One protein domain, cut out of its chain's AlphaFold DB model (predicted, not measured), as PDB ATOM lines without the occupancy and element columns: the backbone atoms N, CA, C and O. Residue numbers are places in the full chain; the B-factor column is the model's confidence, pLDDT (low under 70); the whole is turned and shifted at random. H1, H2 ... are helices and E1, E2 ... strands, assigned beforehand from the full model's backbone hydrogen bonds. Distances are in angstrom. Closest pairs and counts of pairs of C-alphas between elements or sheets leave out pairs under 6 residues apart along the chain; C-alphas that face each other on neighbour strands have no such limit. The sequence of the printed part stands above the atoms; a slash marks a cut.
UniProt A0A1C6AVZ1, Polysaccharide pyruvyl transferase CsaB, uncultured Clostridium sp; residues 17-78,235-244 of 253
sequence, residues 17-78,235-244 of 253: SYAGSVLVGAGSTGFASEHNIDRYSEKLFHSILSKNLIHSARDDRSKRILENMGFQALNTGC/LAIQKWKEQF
ATOM      1  N   SER A  17      11.713  -1.030  28.523       90.81
ATOM      2  CA  SER A  17      10.869  -1.378  27.369       90.81
ATOM      3  C   SER A  17      10.005  -0.216  26.869       90.81
ATOM      4  O   SER A  17       9.473  -0.281  25.768       90.81
ATOM      5  N   TYR A  18       9.856   0.838  27.674       92.25
ATOM      6  CA  TYR A  18       9.097   2.036  27.335       92.25
ATOM      7  C   TYR A  18       9.993   3.176  26.841       92.25
ATOM      8  O   TYR A  18       9.466   4.234  26.512       92.25
ATOM      9  N   ALA A  19      11.319   3.007  26.802       93.44
ATOM     10  CA  ALA A  19      12.247   4.067  26.420       93.44
ATOM     11  C   ALA A  19      11.954   4.625  25.017       93.44
ATOM     12  O   ALA A  19      11.812   3.881  24.050       93.44
ATOM     13  N   GLY A  20      11.889   5.954  24.911       94.81
ATOM     14  CA  GLY A  20      11.575   6.652  23.662       94.81
ATOM     15  C   GLY A  20      10.079   6.757  23.352       94.81
ATOM     16  O   GLY A  20       9.725   7.170  22.248       94.81
ATOM     17  N   SER A  21       9.197   6.427  24.303       96.44
ATOM     18  CA  SER A  21       7.747   6.543  24.122       96.44
ATOM     19  C   SER A  21       7.322   7.986  23.855       96.44
ATOM     20  O   SER A  21       7.806   8.926  24.489       96.44
ATOM     21  N   VAL A  22       6.355   8.161  22.957       97.50
ATOM     22  CA  VAL A  22       5.693   9.446  22.704       97.50
ATOM     23  C   VAL A  22       4.253   9.352  23.178       97.50
ATOM     24  O   VAL A  22       3.585   8.340  22.985       97.50
ATOM     25  N   LEU A  23       3.782  10.413  23.823       96.75
ATOM     26  CA  LEU A  23       2.424  10.462  24.352       96.75
ATOM     27  C   LEU A  23       1.448  10.937  23.287       96.75
ATOM     28  O   LEU A  23       1.799  11.796  22.478       96.75
ATOM     29  N   VAL A  24       0.230  10.398  23.341       96.62
ATOM     30  CA  VAL A  24      -0.889  10.745  22.462       96.62
ATOM     31  C   VAL A  24      -2.122  10.999  23.321       96.62
ATOM     32  O   VAL A  24      -2.573  10.103  24.031       96.62
ATOM     33  N   GLY A  25      -2.659  12.216  23.284       95.06
ATOM     34  CA  GLY A  25      -3.831  12.624  24.055       95.06
ATOM     35  C   GLY A  25      -3.679  12.409  25.558       95.06
ATOM     36  O   GLY A  25      -4.657  12.054  26.222       95.06
ATOM     37  N   ALA A  26      -2.466  12.545  26.099       93.81
ATOM     38  CA  ALA A  26      -2.222  12.260  27.506       93.81
ATOM     39  C   ALA A  26      -2.898  13.300  28.401       93.81
ATOM     40  O   ALA A  26      -2.867  14.501  28.131       93.81
ATOM     41  N   GLY A  27      -3.504  12.813  29.479       90.31
ATOM     42  CA  GLY A  27      -4.248  13.624  30.424       90.31
ATOM     43  C   GLY A  27      -3.860  13.343  31.863       90.31
ATOM     44  O   GLY A  27      -3.687  12.185  32.242       90.31
ATOM     45  N   SER A  28      -3.790  14.392  32.672       86.50
ATOM     46  CA  SER A  28      -3.567  14.295  34.110       86.50
ATOM     47  C   SER A  28      -4.885  14.121  34.869       86.50
ATOM     48  O   SER A  28      -5.950  14.597  34.463       86.50
ATOM     49  N   THR A  29      -4.835  13.401  35.988       77.25
ATOM     50  CA  THR A  29      -6.000  13.112  36.836       77.25
ATOM     51  C   THR A  29      -5.768  13.594  38.257       77.25
ATOM     52  O   THR A  29      -4.689  13.386  38.808       77.25
ATOM     53  N   GLY A  30      -6.804  14.155  38.878       70.75
ATOM     54  CA  GLY A  30      -6.754  14.649  40.252       70.75
ATOM     55  C   GLY A  30      -6.285  16.099  40.343       70.75
ATOM     56  O   GLY A  30      -5.949  16.725  39.340       70.75
ATOM     57  N   PHE A  31      -6.258  16.621  41.570       55.44
ATOM     58  CA  PHE A  31      -5.993  18.033  41.882       55.44
ATOM     59  C   PHE A  31      -4.535  18.328  42.257       55.44
ATOM     60  O   PHE A  31      -4.252  19.392  42.802       55.44
ATOM     61  N   ALA A  32      -3.604  17.396  42.011       54.78
ATOM     62  CA  ALA A  32      -2.183  17.697  42.174       54.78
ATOM     63  C   ALA A  32      -1.857  18.930  41.317       54.78
ATOM     64  O   ALA A  32      -2.199  18.960  40.131       54.78
ATOM     65  N   SER A  33      -1.294  19.973  41.929       55.88
ATOM     66  CA  SER A  33      -0.976  21.202  41.205       55.88
ATOM     67  C   SER A  33      -0.045  20.881  40.036       55.88
ATOM     68  O   SER A  33       0.718  19.914  40.076       55.88
ATOM     69  N   GLU A  34      -0.077  21.710  38.997       57.66
ATOM     70  CA  GLU A  34       0.836  21.621  37.845       57.66
ATOM     71  C   GLU A  34       2.331  21.710  38.221       57.66
ATOM     72  O   GLU A  34       3.197  21.478  37.380       57.66
ATOM     73  N   HIS A  35       2.624  21.994  39.495       58.31
ATOM     74  CA  HIS A  35       3.954  22.092  40.091       58.31
ATOM     75  C   HIS A  35       4.317  20.928  41.030       58.31
ATOM     76  O   HIS A  35       5.446  20.872  41.508       58.31
ATOM     77  N   ASN A  36       3.398  19.996  41.306       66.00
ATOM     78  CA  ASN A  36       3.582  18.950  42.317       66.00
ATOM     79  C   ASN A  36       3.675  17.545  41.701       66.00
ATOM     80  O   ASN A  36       3.011  16.616  42.168       66.00
ATOM     81  N   ILE A  37       4.499  17.371  40.663       79.31
ATOM     82  CA  ILE A  37       4.974  16.030  40.301       79.31
ATOM     83  C   ILE A  37       6.117  15.665  41.242       79.31
ATOM     84  O   ILE A  37       7.073  16.418  41.412       79.31
ATOM     85  N   ASP A  38       6.003  14.512  41.896       84.06
ATOM     86  CA  ASP A  38       7.057  14.035  42.774       84.06
ATOM     87  C   ASP A  38       8.306  13.636  41.965       84.06
ATOM     88  O   ASP A  38       8.228  13.148  40.834       84.06
ATOM     89  N   ARG A  39       9.485  13.801  42.575       86.88
ATOM     90  CA  ARG A  39      10.778  13.519  41.927       86.88
ATOM     91  C   ARG A  39      10.913  12.080  41.425       86.88
ATOM     92  O   ARG A  39      11.745  11.824  40.557       86.88
ATOM     93  N   TYR A  40      10.183  11.123  42.002       88.50
ATOM     94  CA  TYR A  40      10.220   9.740  41.534       88.50
ATOM     95  C   TYR A  40       9.482   9.616  40.195       88.50
ATOM     96  O   TYR A  40      10.063   9.094  39.243       88.50
ATOM     97  N   SER A  41       8.271  10.166  40.093       87.94
ATOM     98  CA  SER A  41       7.495  10.215  38.847       87.94
ATOM     99  C   SER A  41       8.234  10.973  37.743       87.94
ATOM    100  O   SER A  41       8.342  10.474  36.625       87.94
ATOM    101  N   GLU A  42       8.827  12.125  38.062       90.31
ATOM    102  CA  GLU A  42       9.632  12.913  37.117       90.31
ATOM    103  C   GLU A  42      10.825  12.107  36.566       90.31
ATOM    104  O   GLU A  42      11.000  11.981  35.351       90.31
ATOM    105  N   LYS A  43      11.617  11.472  37.446       92.06
ATOM    106  CA  LYS A  43      12.736  10.604  37.034       92.06
ATOM    107  C   LYS A  43      12.272   9.423  36.188       92.06
ATOM    108  O   LYS A  43      12.946   9.065  35.220       92.06
ATOM    109  N   LEU A  44      11.142   8.816  36.545       91.94
ATOM    110  CA  LEU A  44      10.569   7.709  35.790       91.94
ATOM    111  C   LEU A  44      10.168   8.165  34.384       91.94
ATOM    112  O   LEU A  44      10.576   7.533  33.410       91.94
ATOM    113  N   PHE A  45       9.453   9.285  34.261       93.44
ATOM    114  CA  PHE A  45       9.068   9.843  32.968       93.44
ATOM    115  C   PHE A  45      10.281  10.206  32.113       93.44
ATOM    116  O   PHE A  45      10.315   9.833  30.946       93.44
ATOM    117  N   HIS A  46      11.336  10.794  32.680       94.31
ATOM    118  CA  HIS A  46      12.588  11.036  31.950       94.31
ATOM    119  C   HIS A  46      13.315   9.779  31.471       94.31
ATOM    120  O   HIS A  46      14.136   9.876  30.554       94.31
ATOM    121  N   SER A  47      13.053   8.622  32.086       93.75
ATOM    122  CA  SER A  47      13.623   7.343  31.656       93.75
ATOM    123  C   SER A  47      12.846   6.681  30.516       93.75
ATOM    124  O   SER A  47      13.421   5.865  29.799       93.75
ATOM    125  N   ILE A  48      11.567   7.033  30.327       95.62
ATOM    126  CA  ILE A  48      10.688   6.372  29.348       95.62
ATOM    127  C   ILE A  48      10.259   7.284  28.199       95.62
ATOM    128  O   ILE A  48      10.176   6.842  27.059       95.62
ATOM    129  N   LEU A  49      10.005   8.562  28.457       96.88
ATOM    130  CA  LEU A  49       9.492   9.481  27.450       96.88
ATOM    131  C   LEU A  49      10.610   9.978  26.530       96.88
ATOM    132  O   LEU A  49      11.739  10.227  26.960       96.88
ATOM    133  N   SER A  50      10.284  10.124  25.247       97.00
ATOM    134  CA  SER A  50      11.180  10.716  24.259       97.00
ATOM    135  C   SER A  50      11.554  12.149  24.642       97.00
ATOM    136  O   SER A  50      10.707  12.951  25.004       97.00
ATOM    137  N   LYS A  51      12.832  12.505  24.512       95.81
ATOM    138  CA  LYS A  51      13.310  13.884  24.728       95.81
ATOM    139  C   LYS A  51      13.391  14.697  23.434       95.81
ATOM    140  O   LYS A  51      13.586  15.903  23.479       95.81
ATOM    141  N   ASN A  52      13.255  14.020  22.294       95.31
ATOM    142  CA  ASN A  52      13.481  14.580  20.959       95.31
ATOM    143  C   ASN A  52      12.181  14.750  20.164       95.31
ATOM    144  O   ASN A  52      12.219  15.169  19.010       95.31
ATOM    145  N   LEU A  53      11.052  14.319  20.730       97.50
ATOM    146  CA  LEU A  53       9.752  14.340  20.074       97.50
ATOM    147  C   LEU A  53       8.759  15.119  20.923       97.50
ATOM    148  O   LEU A  53       8.844  15.152  22.148       97.50
ATOM    149  N   ILE A  54       7.813  15.740  20.236       98.12
ATOM    150  CA  ILE A  54       6.738  16.510  20.827       98.12
ATOM    151  C   ILE A  54       5.679  15.532  21.333       98.12
ATOM    152  O   ILE A  54       5.135  14.723  20.577       98.12
ATOM    153  N   HIS A  55       5.345  15.632  22.611       98.25
ATOM    154  CA  HIS A  55       4.269  14.884  23.242       98.25
ATOM    155  C   HIS A  55       2.909  15.524  22.960       98.25
ATOM    156  O   HIS A  55       2.774  16.745  22.910       98.25
ATOM    157  N   SER A  56       1.885  14.693  22.801       98.00
ATOM    158  CA  SER A  56       0.507  15.139  22.639       98.00
ATOM    159  C   SER A  56      -0.229  15.015  23.979       98.00
ATOM    160  O   SER A  56      -0.369  13.926  24.547       98.00
ATOM    161  N   ALA A  57      -0.667  16.161  24.497       96.81
ATOM    162  CA  ALA A  57      -1.540  16.291  25.655       96.81
ATOM    163  C   ALA A  57      -2.984  16.523  25.194       96.81
ATOM    164  O   ALA A  57      -3.211  17.054  24.105       96.81
ATOM    165  N   ARG A  58      -3.960  16.130  26.018       94.50
ATOM    166  CA  ARG A  58      -5.386  16.320  25.698       94.50
ATOM    167  C   ARG A  58      -5.992  17.626  26.207       94.50
ATOM    168  O   ARG A  58      -7.116  17.921  25.843       94.50
ATOM    169  N   ASP A  59      -5.311  18.313  27.116       93.69
ATOM    170  CA  ASP A  59      -5.772  19.538  27.766       93.69
ATOM    171  C   ASP A  59      -4.557  20.402  28.147       93.69
ATOM    172  O   ASP A  59      -3.425  19.903  28.253       93.69
ATOM    173  N   ASP A  60      -4.775  21.704  28.339       93.31
ATOM    174  CA  ASP A  60      -3.680  22.657  28.562       93.31
ATOM    175  C   ASP A  60      -2.954  22.426  29.886       93.31
ATOM    176  O   ASP A  60      -1.744  22.642  29.985       93.31
ATOM    177  N   ARG A  61      -3.662  21.938  30.905       91.62
ATOM    178  CA  ARG A  61      -3.045  21.577  32.180       91.62
ATOM    179  C   ARG A  61      -2.042  20.439  31.999       91.62
ATOM    180  O   ARG A  61      -0.922  20.509  32.502       91.62
ATOM    181  N   SER A  62      -2.420  19.399  31.267       92.50
ATOM    182  CA  SER A  62      -1.559  18.247  30.990       92.50
ATOM    183  C   SER A  62      -0.363  18.629  30.122       92.50
ATOM    184  O   SER A  62       0.740  18.132  30.348       92.50
ATOM    185  N   LYS A  63      -0.552  19.565  29.184       95.56
ATOM    186  CA  LYS A  63       0.542  20.171  28.418       95.56
ATOM    187  C   LYS A  63       1.545  20.870  29.348       95.56
ATOM    188  O   LYS A  63       2.725  20.531  29.307       95.56
ATOM    189  N   ARG A  64       1.081  21.770  30.227       93.75
ATOM    190  CA  ARG A  64       1.952  22.504  31.167       93.75
ATOM    191  C   ARG A  64       2.711  21.576  32.112       93.75
ATOM    192  O   ARG A  64       3.881  21.806  32.383       93.75
ATOM    193  N   ILE A  65       2.076  20.499  32.570       92.19
ATOM    194  CA  ILE A  65       2.734  19.472  33.389       92.19
ATOM    195  C   ILE A  65       3.942  18.855  32.658       92.19
ATOM    196  O   ILE A  65       5.004  18.702  33.260       92.19
ATOM    197  N   LEU A  66       3.802  18.514  31.373       94.44
ATOM    198  CA  LEU A  66       4.904  17.972  30.567       94.44
ATOM    199  C   LEU A  66       6.006  19.015  30.331       94.44
ATOM    200  O   LEU A  66       7.186  18.693  30.466       94.44
ATOM    201  N   GLU A  67       5.625  20.257  30.027       95.19
ATOM    202  CA  GLU A  67       6.563  21.368  29.813       95.19
ATOM    203  C   GLU A  67       7.357  21.705  31.083       95.19
ATOM    204  O   GLU A  67       8.568  21.909  31.010       95.19
ATOM    205  N   ASN A  68       6.720  21.670  32.259       92.81
ATOM    206  CA  ASN A  68       7.376  21.884  33.554       92.81
ATOM    207  C   ASN A  68       8.418  20.803  33.879       92.81
ATOM    208  O   ASN A  68       9.395  21.089  34.565       92.81
ATOM    209  N   MET A  69       8.239  19.580  33.370       92.81
ATOM    210  CA  MET A  69       9.242  18.509  33.443       92.81
ATOM    211  C   MET A  69      10.301  18.606  32.330       92.81
ATOM    212  O   MET A  69      11.149  17.731  32.207       92.81
ATOM    213  N   GLY A  70      10.264  19.632  31.475       95.06
ATOM    214  CA  GLY A  70      11.247  19.839  30.409       95.06
ATOM    215  C   GLY A  70      10.997  19.048  29.122       95.06
ATOM    216  O   GLY A  70      11.907  18.932  28.300       95.06
ATOM    217  N   PHE A  71       9.792  18.504  28.914       97.19
ATOM    218  CA  PHE A  71       9.409  17.886  27.640       97.19
ATOM    219  C   PHE A  71       8.770  18.903  26.691       97.19
ATOM    220  O   PHE A  71       8.085  19.832  27.111       97.19
ATOM    221  N   GLN A  72       8.923  18.688  25.384       98.00
ATOM    222  CA  GLN A  72       8.138  19.420  24.392       98.00
ATOM    223  C   GLN A  72       6.727  18.838  24.336       98.00
ATOM    224  O   GLN A  72       6.573  17.630  24.156       98.00
ATOM    225  N   ALA A  73       5.694  19.673  24.445       98.00
ATOM    226  CA  ALA A  73       4.313  19.217  24.369       98.00
ATOM    227  C   ALA A  73       3.420  20.165  23.562       98.00
ATOM    228  O   ALA A  73       3.605  21.380  23.537       98.00
ATOM    229  N   LEU A  74       2.412  19.593  22.912       98.12
ATOM    230  CA  LEU A  74       1.306  20.315  22.294       98.12
ATOM    231  C   LEU A  74      -0.001  19.819  22.893       98.12
ATOM    232  O   LEU A  74      -0.163  18.623  23.132       98.12
ATOM    233  N   ASN A  75      -0.949  20.732  23.081       97.31
ATOM    234  CA  ASN A  75      -2.322  20.335  23.317       97.31
ATOM    235  C   ASN A  75      -2.965  19.998  21.970       97.31
ATOM    236  O   ASN A  75      -3.197  20.871  21.136       97.31
ATOM    237  N   THR A  76      -3.201  18.713  21.748       96.88
ATOM    238  CA  THR A  76      -3.832  18.201  20.533       96.88
ATOM    239  C   THR A  76      -5.268  17.756  20.787       96.88
ATOM    240  O   THR A  76      -5.876  17.167  19.900       96.88
ATOM    241  N   GLY A  77      -5.800  17.946  21.994       94.62
ATOM    242  CA  GLY A  77      -7.033  17.302  22.423       94.62
ATOM    243  C   GLY A  77      -6.912  15.784  22.538       94.62
ATOM    244  O   GLY A  77      -5.879  15.172  22.240       94.62
ATOM    245  N   CYS A  78      -7.992  15.160  23.001       93.50
ATOM    246  CA  CYS A  78      -8.102  13.709  23.033       93.50
ATOM    247  C   CYS A  78      -8.305  13.168  21.603       93.50
ATOM    248  O   CYS A  78      -9.148  13.699  20.888       93.50
ATOM    249  N   LEU A 235      -4.172  22.624  13.845       95.81
ATOM    250  CA  LEU A 235      -2.765  22.977  13.612       95.81
ATOM    251  C   LEU A 235      -1.813  22.246  14.568       95.81
ATOM    252  O   LEU A 235      -0.739  21.806  14.159       95.81
ATOM    253  N   ALA A 236      -2.201  22.083  15.836       97.12
ATOM    254  CA  ALA A 236      -1.396  21.357  16.813       97.12
ATOM    255  C   ALA A 236      -1.361  19.855  16.501       97.12
ATOM    256  O   ALA A 236      -0.299  19.242  16.585       97.12
ATOM    257  N   ILE A 237      -2.499  19.277  16.092       96.44
ATOM    258  CA  ILE A 237      -2.595  17.877  15.652       96.44
ATOM    259  C   ILE A 237      -1.711  17.643  14.425       96.44
ATOM    260  O   ILE A 237      -0.957  16.672  14.392       96.44
ATOM    261  N   GLN A 238      -1.778  18.530  13.430       95.94
ATOM    262  CA  GLN A 238      -0.973  18.436  12.218       95.94
ATOM    263  C   GLN A 238       0.522  18.518  12.541       95.94
ATOM    264  O   GLN A 238       1.259  17.591  12.213       95.94
ATOM    265  N   LYS A 239       0.949  19.550  13.277       96.88
ATOM    266  CA  LYS A 239       2.345  19.709  13.711       96.88
ATOM    267  C   LYS A 239       2.844  18.496  14.502       96.88
ATOM    268  O   LYS A 239       3.977  18.055  14.324       96.88
ATOM    269  N   TRP A 240       2.002  17.940  15.375       97.31
ATOM    270  CA  TRP A 240       2.331  16.727  16.117       97.31
ATOM    271  C   TRP A 240       2.440  15.498  15.205       97.31
ATOM    272  O   TRP A 240       3.298  14.661  15.438       97.31
ATOM    273  N   LYS A 241       1.623  15.360  14.157       95.62
ATOM    274  CA  LYS A 241       1.733  14.244  13.202       95.62
ATOM    275  C   LYS A 241       2.962  14.358  12.294       95.62
ATOM    276  O   LYS A 241       3.610  13.351  12.018       95.62
ATOM    277  N   GLU A 242       3.298  15.566  11.856       96.25
ATOM    278  CA  GLU A 242       4.404  15.836  10.925       96.25
ATOM    279  C   GLU A 242       5.769  15.393  11.465       96.25
ATOM    280  O   GLU A 242       6.622  14.979  10.688       96.25
ATOM    281  N   GLN A 243       5.966  15.362  12.788       94.94
ATOM    282  CA  GLN A 243       7.222  14.889  13.394       94.94
ATOM    283  C   GLN A 243       7.549  13.406  13.103       94.94
ATOM    284  O   GLN A 243       8.665  12.950  13.370       94.94
ATOM    285  N   PHE A 244       6.566  12.638  12.621       93.88
ATOM    286  CA  PHE A 244       6.722  11.233  12.240       93.88
ATOM    287  C   PHE A 244       6.889  11.044  10.726       93.88
ATOM    288  O   PHE A 244       7.343   9.981  10.297       93.88
TER     289      PHE A 244
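This is residues 17 to 78 and 235 to 244 of the 253 residues of the protein "Polysaccharide pyruvyl transferase CsaB" of uncultured Clostridium sp (UniProt A0A1C6AVZ1). A tiny parallel sheet, E1 beside E2, sits between H2 and H3, with H1 off to one end after the long unnamed stretch 17 to 38. The 72 printed residues, under half in named elements, run H1 E1 H2 E2 H3: mostly helix, compact, radius of gyration of the C-alphas 11.7 A, spans 32 by 27 by 17 A.

E1 is residues 55 to 57 and E2 73 to 75. H2 is residues 60 to 68, 12.2 A; H3 235 to 242, 10.5 A, ending at C-alpha 242 (4.404, 15.836, 10.925); H1 39 to 48, 14.5 A, beginning at C-alpha 39 (10.778, 13.519, 41.927).

E1 and E2 are parallel at 31 degrees; N 57 and O 74 are 2.9 A apart, within hydrogen-bond range. E1, H2, E2 form a strand-helix-strand unit, parallel strands joined through a helix, with a right-handed crossover. The closest C-alphas of H2 and E2, Lys 63 and Ala 73, are 5.6 A apart; of H3 and E2, Ala 236 and Leu 74, 6.2 A. H1 is apart from H2, E2 and H3. In H1, H2 and H3 every O i to N i+4 pair is within hydrogen-bond range.

The farthest C-alphas, Tyr 40 and Leu 235, are 33.5 A apart. Residues 79 to 234 are cut out, a 14.3 A gap between C-alphas 78 and 235. No link printed whole is long. Residues 31 to 36 are under pLDDT 70.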